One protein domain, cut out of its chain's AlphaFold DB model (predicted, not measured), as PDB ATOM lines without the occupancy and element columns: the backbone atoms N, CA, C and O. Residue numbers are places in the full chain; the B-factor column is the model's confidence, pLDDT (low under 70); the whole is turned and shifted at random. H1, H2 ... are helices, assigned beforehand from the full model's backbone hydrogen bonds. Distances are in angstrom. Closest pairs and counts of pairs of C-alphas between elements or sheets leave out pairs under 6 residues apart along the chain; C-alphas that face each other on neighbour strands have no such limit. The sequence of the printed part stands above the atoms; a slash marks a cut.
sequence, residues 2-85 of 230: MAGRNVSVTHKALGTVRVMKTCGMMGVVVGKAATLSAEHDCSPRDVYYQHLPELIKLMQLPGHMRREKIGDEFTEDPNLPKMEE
ATOM      1  N   MET A   2      42.753 -47.847  24.535       79.38
ATOM      2  CA  MET A   2      42.791 -46.727  23.591       79.38
ATOM      3  C   MET A   2      41.382 -46.514  23.030       79.38
ATOM      4  O   MET A   2      40.770 -47.462  22.549       79.38
ATOM      5  N   ALA A   3      40.883 -45.281  23.081       82.62
ATOM      6  CA  ALA A   3      39.688 -44.847  22.363       82.62
ATOM      7  C   ALA A   3      40.026 -43.609  21.527       82.62
ATOM      8  O   ALA A   3      40.921 -42.841  21.880       82.62
ATOM      9  N   GLY A   4      39.304 -43.405  20.427       77.31
ATOM     10  CA  GLY A   4      39.488 -42.252  19.550       77.31
ATOM     11  C   GLY A   4      40.002 -42.629  18.165       77.31
ATOM     12  O   GLY A   4      39.770 -43.732  17.676       77.31
ATOM     13  N   ARG A   5      40.644 -41.672  17.492       75.69
ATOM     14  CA  ARG A   5      41.087 -41.823  16.102       75.69
ATOM     15  C   ARG A   5      42.547 -42.257  16.060       75.69
ATOM     16  O   ARG A   5      43.422 -41.456  16.361       75.69
ATOM     17  N   ASN A   6      42.794 -43.485  15.620       76.38
ATOM     18  CA  ASN A   6      44.081 -43.874  15.050       76.38
ATOM     19  C   ASN A   6      43.881 -44.050  13.543       76.38
ATOM     20  O   ASN A   6      43.448 -45.111  13.098       76.38
ATOM     21  N   VAL A   7      44.061 -42.975  12.775       76.75
ATOM     22  CA  VAL A   7      43.755 -42.973  11.341       76.75
ATOM     23  C   VAL A   7      44.906 -42.351  10.560       76.75
ATOM     24  O   VAL A   7      45.365 -41.259  10.886       76.75
ATOM     25  N   SER A   8      45.367 -43.055   9.527       86.75
ATOM     26  CA  SER A   8      46.367 -42.562   8.582       86.75
ATOM     27  C   SER A   8      45.654 -42.118   7.312       86.75
ATOM     28  O   SER A   8      45.069 -42.936   6.604       86.75
ATOM     29  N   VAL A   9      45.641 -40.812   7.058       85.69
ATOM     30  CA  VAL A   9      45.006 -40.212   5.880       85.69
ATOM     31  C   VAL A   9      45.844 -39.051   5.367       85.69
ATOM     32  O   VAL A   9      46.576 -38.409   6.117       85.69
ATOM     33  N   THR A  10      45.722 -38.754   4.076       89.19
ATOM     34  CA  THR A  10      46.352 -37.566   3.493       89.19
ATOM     35  C   THR A  10      45.653 -36.289   3.969       89.19
ATOM     36  O   THR A  10      44.485 -36.306   4.367       89.19
ATOM     37  N   HIS A  11      46.337 -35.145   3.851       84.38
ATOM     38  CA  HIS A  11      45.773 -33.831   4.193       84.38
ATOM     39  C   HIS A  11      44.458 -33.517   3.451       84.38
ATOM     40  O   HIS A  11      43.618 -32.797   3.980       84.38
ATOM     41  N   LYS A  12      44.250 -34.089   2.253       83.88
ATOM     42  CA  LYS A  12      43.026 -33.914   1.451       83.88
ATOM     43  C   LYS A  12      41.832 -34.703   1.995       83.88
ATOM     44  O   LYS A  12      40.700 -34.257   1.858       83.88
ATOM     45  N   ALA A  13      42.070 -35.864   2.605       82.38
ATOM     46  CA  ALA A  13      41.015 -36.746   3.107       82.38
ATOM     47  C   ALA A  13      40.620 -36.454   4.567       82.38
ATOM     48  O   ALA A  13      39.539 -36.839   5.001       82.38
ATOM     49  N   LEU A  14      41.451 -35.740   5.336       81.56
ATOM     50  CA  LEU A  14      41.211 -35.512   6.766       81.56
ATOM     51  C   LEU A  14      39.861 -34.828   7.067       81.56
ATOM     52  O   LEU A  14      39.222 -35.159   8.064       81.56
ATOM     53  N   GLY A  15      39.409 -33.913   6.201       78.81
ATOM     54  CA  GLY A  15      38.140 -33.192   6.366       78.81
ATOM     55  C   GLY A  15      36.881 -34.005   6.033       78.81
ATOM     56  O   GLY A  15      35.794 -33.656   6.492       78.81
ATOM     57  N   THR A  16      37.002 -35.092   5.262       81.19
ATOM     58  CA  THR A  16      35.856 -35.901   4.806       81.19
ATOM     59  C   THR A  16      35.603 -37.136   5.672       81.19
ATOM     60  O   THR A  16      34.522 -37.720   5.612       81.19
ATOM     61  N   VAL A  17      36.552 -37.522   6.529       78.81
ATOM     62  CA  VAL A  17      36.411 -38.682   7.421       78.81
ATOM     63  C   VAL A  17      35.460 -38.361   8.580       78.81
ATOM     64  O   VAL A  17      35.798 -37.645   9.523       78.81
ATOM     65  N   ARG A  18      34.253 -38.938   8.541       82.62
ATOM     66  CA  ARG A  18      33.224 -38.797   9.584       82.62
ATOM     67  C   ARG A  18      33.130 -40.070  10.427       82.62
ATOM     68  O   ARG A  18      32.277 -40.916  10.198       82.62
ATOM     69  N   VAL A  19      33.999 -40.189  11.431       81.31
ATOM     70  CA  VAL A  19      34.075 -41.363  12.334       81.31
ATOM     71  C   VAL A  19      33.552 -41.088  13.746       81.31
ATOM     72  O   VAL A  19      33.766 -41.886  14.650       81.31
ATOM     73  N   MET A  20      32.859 -39.966  13.966       82.19
ATOM     74  CA  MET A  20      32.441 -39.527  15.305       82.19
ATOM     75  C   MET A  20      31.609 -40.582  16.045       82.19
ATOM     76  O   MET A  20      31.893 -40.860  17.206       82.19
ATOM     77  N   LYS A  21      30.627 -41.207  15.374       81.12
ATOM     78  CA  LYS A  21      29.797 -42.266  15.979       81.12
ATOM     79  C   LYS A  21      30.632 -43.496  16.336       81.12
ATOM     80  O   LYS A  21      30.566 -43.971  17.464       81.12
ATOM     81  N   THR A  22      31.468 -43.955  15.408       81.06
ATOM     82  CA  THR A  22      32.357 -45.109  15.602       81.06
ATOM     83  C   THR A  22      33.339 -44.879  16.754       81.06
ATOM     84  O   THR A  22      33.452 -45.713  17.648       81.06
ATOM     85  N   CYS A  23      33.999 -43.720  16.795       85.69
ATOM     86  CA  CYS A  23      34.894 -43.352  17.891       85.69
ATOM     87  C   CYS A  23      34.143 -43.171  19.219       85.69
ATOM     88  O   CYS A  23      34.680 -43.519  20.268       85.69
ATOM     89  N   GLY A  24      32.904 -42.670  19.182       86.00
ATOM     90  CA  GLY A  24      32.032 -42.581  20.352       86.00
ATOM     91  C   GLY A  24      31.734 -43.955  20.954       86.00
ATOM     92  O   GLY A  24      31.898 -44.137  22.157       86.00
ATOM     93  N   MET A  25      31.401 -44.948  20.120       87.44
ATOM     94  CA  MET A  25      31.195 -46.333  20.568       87.44
ATOM     95  C   MET A  25      32.450 -46.911  21.233       87.44
ATOM     96  O   MET A  25      32.353 -47.498  22.308       87.44
ATOM     97  N   MET A  26      33.634 -46.692  20.647       90.31
ATOM     98  CA  MET A  26      34.906 -47.110  21.256       90.31
ATOM     99  C   MET A  26      35.106 -46.474  22.637       90.31
ATOM    100  O   MET A  26      35.505 -47.158  23.574       90.31
ATOM    101  N   GLY A  27      34.789 -45.182  22.781       90.38
ATOM    102  CA  GLY A  27      34.861 -44.474  24.060       90.38
ATOM    103  C   GLY A  27      33.957 -45.084  25.130       90.38
ATOM    104  O   GLY A  27      34.400 -45.279  26.261       90.38
ATOM    105  N   VAL A  28      32.726 -45.459  24.770       90.12
ATOM    106  CA  VAL A  28      31.788 -46.126  25.690       90.12
ATOM    107  C   VAL A  28      32.333 -47.477  26.156       90.12
ATOM    108  O   VAL A  28      32.314 -47.758  27.355       90.12
ATOM    109  N   VAL A  29      32.851 -48.300  25.239       92.44
ATOM    110  CA  VAL A  29      33.429 -49.613  25.579       92.44
ATOM    111  C   VAL A  29      34.643 -49.454  26.490       92.44
ATOM    112  O   VAL A  29      34.742 -50.137  27.506       92.44
ATOM    113  N   VAL A  30      35.540 -48.518  26.169       93.75
ATOM    114  CA  VAL A  30      36.729 -48.245  26.982       93.75
ATOM    115  C   VAL A  30      36.364 -47.720  28.367       93.75
ATOM    116  O   VAL A  30      36.987 -48.140  29.336       93.75
ATOM    117  N   GLY A  31      35.348 -46.862  28.488       92.38
ATOM    118  CA  GLY A  31      34.849 -46.402  29.784       92.38
ATOM    119  C   GLY A  31      34.342 -47.558  30.650       92.38
ATOM    120  O   GLY A  31      34.766 -47.689  31.794       92.38
ATOM    121  N   LYS A  32      33.515 -48.446  30.075       93.25
ATOM    122  CA  LYS A  32      33.010 -49.652  30.760       93.25
ATOM    123  C   LYS A  32      34.151 -50.585  31.186       93.25
ATOM    124  O   LYS A  32      34.176 -51.042  32.324       93.25
ATOM    125  N   ALA A  33      35.123 -50.822  30.304       94.88
ATOM    126  CA  ALA A  33      36.283 -51.659  30.603       94.88
ATOM    127  C   ALA A  33      37.199 -51.042  31.676       94.88
ATOM    128  O   ALA A  33      37.700 -51.758  32.536       94.88
ATOM    129  N   ALA A  34      37.380 -49.717  31.672       94.56
ATOM    130  CA  ALA A  34      38.132 -49.011  32.706       94.56
ATOM    131  C   ALA A  34      37.464 -49.122  34.082       94.56
ATOM    132  O   ALA A  34      38.164 -49.237  35.085       94.56
ATOM    133  N   THR A  35      36.128 -49.141  34.136       93.38
ATOM    134  CA  THR A  35      35.419 -49.392  35.394       93.38
ATOM    135  C   THR A  35      35.700 -50.794  35.930       93.38
ATOM    136  O   THR A  35      35.975 -50.917  37.114       93.38
ATOM    137  N   LEU A  36      35.718 -51.823  35.074       95.00
ATOM    138  CA  LEU A  36      36.071 -53.186  35.495       95.00
ATOM    139  C   LEU A  36      37.523 -53.294  35.973       95.00
ATOM    140  O   LEU A  36      37.779 -53.959  36.967       95.00
ATOM    141  N   SER A  37      38.463 -52.604  35.314       95.81
ATOM    142  CA  SER A  37      39.847 -52.519  35.801       95.81
ATOM    143  C   SER A  37      39.936 -51.924  37.208       95.81
ATOM    144  O   SER A  37      40.723 -52.406  38.012       95.81
ATOM    145  N   ALA A  38      39.140 -50.894  37.508       94.31
ATOM    146  CA  ALA A  38      39.106 -50.282  38.836       94.31
ATOM    147  C   ALA A  38      38.375 -51.151  39.877       94.31
ATOM    148  O   ALA A  38      38.763 -51.163  41.038       94.31
ATOM    149  N   GLU A  39      37.326 -51.867  39.468       94.12
ATOM    150  CA  GLU A  39      36.515 -52.732  40.335       94.12
ATOM    151  C   GLU A  39      37.273 -54.001  40.759       94.12
ATOM    152  O   GLU A  39      37.183 -54.413  41.912       94.12
ATOM    153  N   HIS A  40      38.070 -54.571  39.849       95.06
ATOM    154  CA  HIS A  40      38.838 -55.804  40.069       95.06
ATOM    155  C   HIS A  40      40.329 -55.576  40.364       95.06
ATOM    156  O   HIS A  40      41.081 -56.545  40.423       95.06
ATOM    157  N   ASP A  41      40.766 -54.319  40.506       95.44
ATOM    158  CA  ASP A  41      42.179 -53.928  40.672       95.44
ATOM    159  C   ASP A  41      43.118 -54.630  39.667       95.44
ATOM    160  O   ASP A  41      44.140 -55.225  40.011       95.44
ATOM    161  N   CYS A  42      42.730 -54.620  38.389       95.69
ATOM    162  CA  CYS A  42      43.404 -55.382  37.342       95.69
ATOM    163  C   CYS A  42      43.839 -54.509  36.163       95.69
ATOM    164  O   CYS A  42      43.312 -53.419  35.905       95.69
ATOM    165  N   SER A  43      44.826 -54.988  35.399       95.75
ATOM    166  CA  SER A  43      45.300 -54.231  34.248       95.75
ATOM    167  C   SER A  43      44.253 -54.232  33.122       95.75
ATOM    168  O   SER A  43      43.458 -55.165  32.992       95.75
ATOM    169  N   PRO A  44      44.281 -53.246  32.207       93.69
ATOM    170  CA  PRO A  44      43.417 -53.249  31.026       93.69
ATOM    171  C   PRO A  44      43.479 -54.531  30.184       93.69
ATOM    172  O   PRO A  44      42.529 -54.855  29.474       93.69
ATOM    173  N   ARG A  45      44.615 -55.238  30.220       94.44
ATOM    174  CA  ARG A  45      44.803 -56.507  29.511       94.44
ATOM    175  C   ARG A  45      44.025 -57.635  30.188       94.44
ATOM    176  O   ARG A  45      43.449 -58.464  29.490       94.44
ATOM    177  N   ASP A  46      43.974 -57.638  31.514       96.12
ATOM    178  CA  ASP A  46      43.319 -58.682  32.305       96.12
ATOM    179  C   ASP A  46      41.804 -58.659  32.140       96.12
ATOM    180  O   ASP A  46      41.185 -59.715  32.112       96.12
ATOM    181  N   VAL A  47      41.208 -57.487  31.888       95.69
ATOM    182  CA  VAL A  47      39.776 -57.382  31.562       95.69
ATOM    183  C   VAL A  47      39.396 -58.285  30.385       95.69
ATOM    184  O   VAL A  47      38.345 -58.914  30.421       95.69
ATOM    185  N   TYR A  48      40.249 -58.412  29.362       93.44
ATOM    186  CA  TYR A  48      39.978 -59.305  28.230       93.44
ATOM    187  C   TYR A  48      40.109 -60.791  28.594       93.44
ATOM    188  O   TYR A  48      39.304 -61.603  28.147       93.44
ATOM    189  N   TYR A  49      41.114 -61.162  29.386       95.62
ATOM    190  CA  TYR A  49      41.377 -62.571  29.691       95.62
ATOM    191  C   TYR A  49      40.516 -63.119  30.834       95.62
ATOM    192  O   TYR A  49      40.218 -64.309  30.843       95.62
ATOM    193  N   GLN A  50      40.126 -62.267  31.781       96.69
ATOM    194  CA  GLN A  50      39.528 -62.673  33.055       96.69
ATOM    195  C   GLN A  50      38.089 -62.158  33.224       96.69
ATOM    196  O   GLN A  50      37.272 -62.852  33.817       96.69
ATOM    197  N   HIS A  51      37.739 -61.003  32.637       96.31
ATOM    198  CA  HIS A  51      36.449 -60.325  32.871       96.31
ATOM    199  C   HIS A  51      35.663 -59.995  31.590       96.31
ATOM    200  O   HIS A  51      34.740 -59.174  31.598       96.31
ATOM    201  N   LEU A  52      35.991 -60.629  30.458       94.31
ATOM    202  CA  LEU A  52      35.312 -60.373  29.184       94.31
ATOM    203  C   LEU A  52      33.791 -60.625  29.241       94.31
ATOM    204  O   LEU A  52      33.054 -59.800  28.696       94.31
ATOM    205  N   PRO A  53      33.282 -61.686  29.904       96.31
ATOM    206  CA  PRO A  53      31.839 -61.889  30.033       96.31
ATOM    207  C   PRO A  53      31.129 -60.733  30.751       96.31
ATOM    208  O   PRO A  53      30.053 -60.309  30.323       96.31
ATOM    209  N   GLU A  54      31.743 -60.175  31.798       94.81
ATOM    210  CA  GLU A  54      31.213 -59.013  32.522       94.81
ATOM    211  C   GLU A  54      31.202 -57.769  31.631       94.81
ATOM    212  O   GLU A  54      30.198 -57.058  31.570       94.81
ATOM    213  N   LEU A  55      32.276 -57.541  30.864       95.31
ATOM    214  CA  LEU A  55      32.336 -56.439  29.904       95.31
ATOM    215  C   LEU A  55      31.240 -56.560  28.837       95.31
ATOM    216  O   LEU A  55      30.588 -55.567  28.516       95.31
ATOM    217  N   ILE A  56      30.998 -57.766  28.312       93.75
ATOM    218  CA  ILE A  56      29.913 -58.028  27.354       93.75
ATOM    219  C   ILE A  56      28.552 -57.709  27.975       93.75
ATOM    220  O   ILE A  56      27.760 -56.997  27.356       93.75
ATOM    221  N   LYS A  57      28.305 -58.145  29.214       92.81
ATOM    222  CA  LYS A  57      27.068 -57.831  29.939       92.81
ATOM    223  C   LYS A  57      26.888 -56.322  30.121       92.81
ATOM    224  O   LYS A  57      25.809 -55.797  29.860       92.81
ATOM    225  N   LEU A  58      27.950 -55.599  30.488       92.56
ATOM    226  CA  LEU A  58      27.909 -54.138  30.570       92.56
ATOM    227  C   LEU A  58      27.585 -53.512  29.213       92.56
ATOM    228  O   LEU A  58      26.821 -52.552  29.160       92.56
ATOM    229  N   MET A  59      28.142 -54.015  28.107       91.00
ATOM    230  CA  MET A  59      27.877 -53.498  26.757       91.00
ATOM    231  C   MET A  59      26.426 -53.694  26.300       91.00
ATOM    232  O   MET A  59      25.950 -52.869  25.525       91.00
ATOM    233  N   GLN A  60      25.725 -54.710  26.808       89.75
ATOM    234  CA  GLN A  60      24.312 -54.977  26.509       89.75
ATOM    235  C   GLN A  60      23.337 -54.035  27.233       89.75
ATOM    236  O   GLN A  60      22.165 -53.979  26.867       89.75
ATOM    237  N   LEU A  61      23.796 -53.286  28.243       88.81
ATOM    238  CA  LEU A  61      22.943 -52.327  28.944       88.81
ATOM    239  C   LEU A  61      22.473 -51.203  28.001       88.81
ATOM    240  O   LEU A  61      23.310 -50.624  27.293       88.81
ATOM    241  N   PRO A  62      21.178 -50.832  28.043       86.19
ATOM    242  CA  PRO A  62      20.658 -49.688  27.308       86.19
ATOM    243  C   PRO A  62      21.421 -48.394  27.613       86.19
ATOM    244  O   PRO A  62      21.899 -48.176  28.726       86.19
ATOM    245  N   GLY A  63      21.496 -47.486  26.634       84.12
ATOM    246  CA  GLY A  63      22.272 -46.242  26.753       84.12
ATOM    247  C   GLY A  63      21.808 -45.269  27.849       84.12
ATOM    248  O   GLY A  63      22.568 -44.372  28.213       84.12
ATOM    249  N   HIS A  64      20.592 -45.448  28.372       87.12
ATOM    250  CA  HIS A  64      20.010 -44.647  29.453       87.12
ATOM    251  C   HIS A  64      20.241 -45.247  30.852       87.12
ATOM    252  O   HIS A  64      19.856 -44.633  31.839       87.12
ATOM    253  N   MET A  65      20.885 -46.415  30.961       89.50
ATOM    254  CA  MET A  65      21.240 -47.004  32.255       89.50
ATOM    255  C   MET A  65      22.526 -46.373  32.801       89.50
ATOM    256  O   MET A  65      23.550 -46.328  32.108       89.50
ATOM    257  N   ARG A  66      22.501 -45.921  34.056       87.75
ATOM    258  CA  ARG A  66      23.626 -45.280  34.750       87.75
ATOM    259  C   ARG A  66      23.792 -45.843  36.158       87.75
ATOM    260  O   ARG A  66      22.860 -46.380  36.732       87.75
ATOM    261  N   ARG A  67      24.998 -45.713  36.701       89.19
ATOM    262  CA  ARG A  67      25.297 -45.913  38.122       89.19
ATOM    263  C   ARG A  67      26.190 -44.765  38.575       89.19
ATOM    264  O   ARG A  67      27.018 -44.313  37.780       89.19
ATOM    265  N   GLU A  68      25.993 -44.265  39.791       86.19
ATOM    266  CA  GLU A  68      26.745 -43.112  40.300       86.19
ATOM    267  C   GLU A  68      28.149 -43.530  40.750       86.19
ATOM    268  O   GLU A  68      29.133 -42.872  40.405       86.19
ATOM    269  N   LYS A  69      28.256 -44.659  41.462       89.88
ATOM    270  CA  LYS A  69      29.528 -45.207  41.945       89.88
ATOM    271  C   LYS A  69      29.763 -46.628  41.442       89.88
ATOM    272  O   LYS A  69      28.872 -47.317  40.944       89.88
ATOM    273  N   ILE A  70      31.016 -47.062  41.551       88.06
ATOM    274  CA  ILE A  70      31.397 -48.456  41.313       88.06
ATOM    275  C   ILE A  70      30.772 -49.308  42.424       88.06
ATOM    276  O   ILE A  70      30.892 -48.958  43.594       88.06
ATOM    277  N   GLY A  71      30.099 -50.395  42.047       83.69
ATOM    278  CA  GLY A  71      29.374 -51.277  42.968       83.69
ATOM    279  C   GLY A  71      27.880 -50.965  43.127       83.69
ATOM    280  O   GLY A  71      27.140 -51.843  43.560       83.69
ATOM    281  N   ASP A  72      27.418 -49.779  42.718       90.06
ATOM    282  CA  ASP A  72      25.987 -49.460  42.716       90.06
ATOM    283  C   ASP A  72      25.247 -50.236  41.612       90.06
ATOM    284  O   ASP A  72      25.805 -50.548  40.548       90.06
ATOM    285  N   GLU A  73      23.959 -50.492  41.846       89.25
ATOM    286  CA  GLU A  73      23.064 -51.024  40.822       89.25
ATOM    287  C   GLU A  73      22.822 -49.996  39.708       89.25
ATOM    288  O   GLU A  73      22.794 -48.784  39.929       89.25
ATOM    289  N   PHE A  74      22.639 -50.486  38.480       90.75
ATOM    290  CA  PHE A  74      22.291 -49.627  37.353       90.75
ATOM    291  C   PHE A  74      20.827 -49.193  37.444       90.75
ATOM    292  O   PHE A  74      19.930 -50.034  37.500       90.75
ATOM    293  N   THR A  75      20.587 -47.891  37.356       91.94
ATOM    294  CA  THR A  75      19.260 -47.271  37.334       91.94
ATOM    295  C   THR A  75      19.021 -46.543  36.012       91.94
ATOM    296  O   THR A  75      19.962 -46.161  35.308       91.94
ATOM    297  N   GLU A  76      17.753 -46.388  35.628       89.12
ATOM    298  CA  GLU A  76      17.383 -45.568  34.471       89.12
ATOM    299  C   GLU A  76      17.614 -44.083  34.797       89.12
ATOM    300  O   GLU A  76      17.105 -43.578  35.798       89.12
ATOM    301  N   ASP A  77      18.349 -43.366  33.946       88.38
ATOM    302  CA  ASP A  77      18.477 -41.910  34.036       88.38
ATOM    303  C   ASP A  77      17.266 -41.244  33.357       88.38
ATOM    304  O   ASP A  77      17.138 -41.337  32.130       88.38
ATOM    305  N   PRO A  78      16.388 -40.548  34.105       86.12
ATOM    306  CA  PRO A  78      15.176 -39.950  33.549       86.12
ATOM    307  C   PRO A  78      15.460 -38.801  32.571       86.12
ATOM    308  O   PRO A  78      14.561 -38.391  31.838       86.12
ATOM    309  N   ASN A  79      16.688 -38.270  32.542       89.06
ATOM    310  CA  ASN A  79      17.077 -37.181  31.645       89.06
ATOM    311  C   ASN A  79      17.585 -37.678  30.286       89.06
ATOM    312  O   ASN A  79      17.800 -36.869  29.379       89.06
ATOM    313  N   LEU A  80      17.818 -38.984  30.135       83.94
ATOM    314  CA  LEU A  80      18.271 -39.574  28.882       83.94
ATOM    315  C   LEU A  80      17.087 -40.196  28.134       83.94
ATOM    316  O   LEU A  80      16.260 -40.876  28.740       83.94
ATOM    317  N   PRO A  81      17.001 -40.011  26.804       81.56
ATOM    318  CA  PRO A  81      15.957 -40.658  26.031       81.56
ATOM    319  C   PRO A  81      16.113 -42.177  26.132       81.56
ATOM    320  O   PRO A  81      17.223 -42.715  26.025       81.56
ATOM    321  N   LYS A  82      14.986 -42.880  26.278       80.38
ATOM    322  CA  LYS A  82      14.965 -44.325  26.068       80.38
ATOM    323  C   LYS A  82      15.315 -44.567  24.607       80.38
ATOM    324  O   LYS A  82      14.575 -44.197  23.702       80.38
ATOM    325  N   MET A  83      16.503 -45.118  24.386       70.69
ATOM    326  CA  MET A  83      16.932 -45.564  23.068       70.69
ATOM    327  C   MET A  83      16.097 -46.798  22.736       70.69
ATOM    328  O   MET A  83      16.442 -47.901  23.157       70.69
ATOM    329  N   GLU A  84      14.959 -46.589  22.080       66.12
ATOM    330  CA  GLU A  84      14.128 -47.673  21.567       66.12
ATOM    331  C   GLU A  84      14.947 -48.501  20.570       66.12
ATOM    332  O   GLU A  84      15.801 -47.965  19.850       66.12
ATOM    333  N   GLU A  85      14.726 -49.822  20.546       65.38
ATOM    334  CA  GLU A  85      15.250 -50.621  19.442       65.38
ATOM    335  C   GLU A  85      14.720 -50.000  18.146       65.38
ATOM    336  O   GLU A  85      13.523 -49.712  18.068       65.38
TER     337      GLU A  85
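What this domain is: This is residues 2 to 85 of the 230 residues of the protein "FAD-dependent oxidoreductase" of Verrucomicrobiales bacterium (UniProt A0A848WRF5). One long helix, H1, has two short helices, H2 and H3, packed on its later half, and two long stretches with no named element before and after the helices. Residues 2 to 19 make a loop before H1, of which residues 10 to 16 stick out; residues 61 to 85 follow H3, with a short antiparallel pairing of residues 65 to 66 with 75 to 76. The printed part has 84 residues, 36 of them, under half, in three named helices in the order H1, H2, H3, with no named strand; the class is all helix. It is loose, with a radius of gyration of the C-alphas of 15.8 A and spans of 47 by 33 by 20 A.

How they stand to each other: H1, residues 20 to 39, touches H2, residues 44 to 50, with its residues 33 to 37 alone; their closest C-alphas, of Ser 37 and Pro 44, are 6.0 A apart. Their lines are only just about perpendicular, at 72 degrees. H1 touches H3, residues 52 to 60, with residues 29 to 36 alone; the closest C-alphas, of Ala 33 and Leu 55, are 6.2 A apart, at a steep tilt of 49 degrees, opposite ways. H2 and H3 are close but not clearly touching, about perpendicular at 76 degrees; their closest C-alphas, of Val 47 and Leu 55, are 7.7 A apart. In H1 and H3 every O i to N i+4 pair is within hydrogen-bond range; in H2 it is 1 of 3, beside 2 of 4 O i to N i+3 pairs.

Where its parts are: H1 begins at C-alpha 20 (32.441, -39.527, 15.305) and measures 28.6 A from first to last C-alpha. H2 measures 10.4 A. H3 measures 12.5 A and ends at C-alpha 60 (24.312, -54.977, 26.509).

The domain as a whole: The C-alphas farthest apart, of Lys 12 and Glu 73, are 47.3 A apart. The printed part has no cut, and both links between helices are tight. Mean pLDDT of the printed part is 87.9; residues 84 to 85 are under 70.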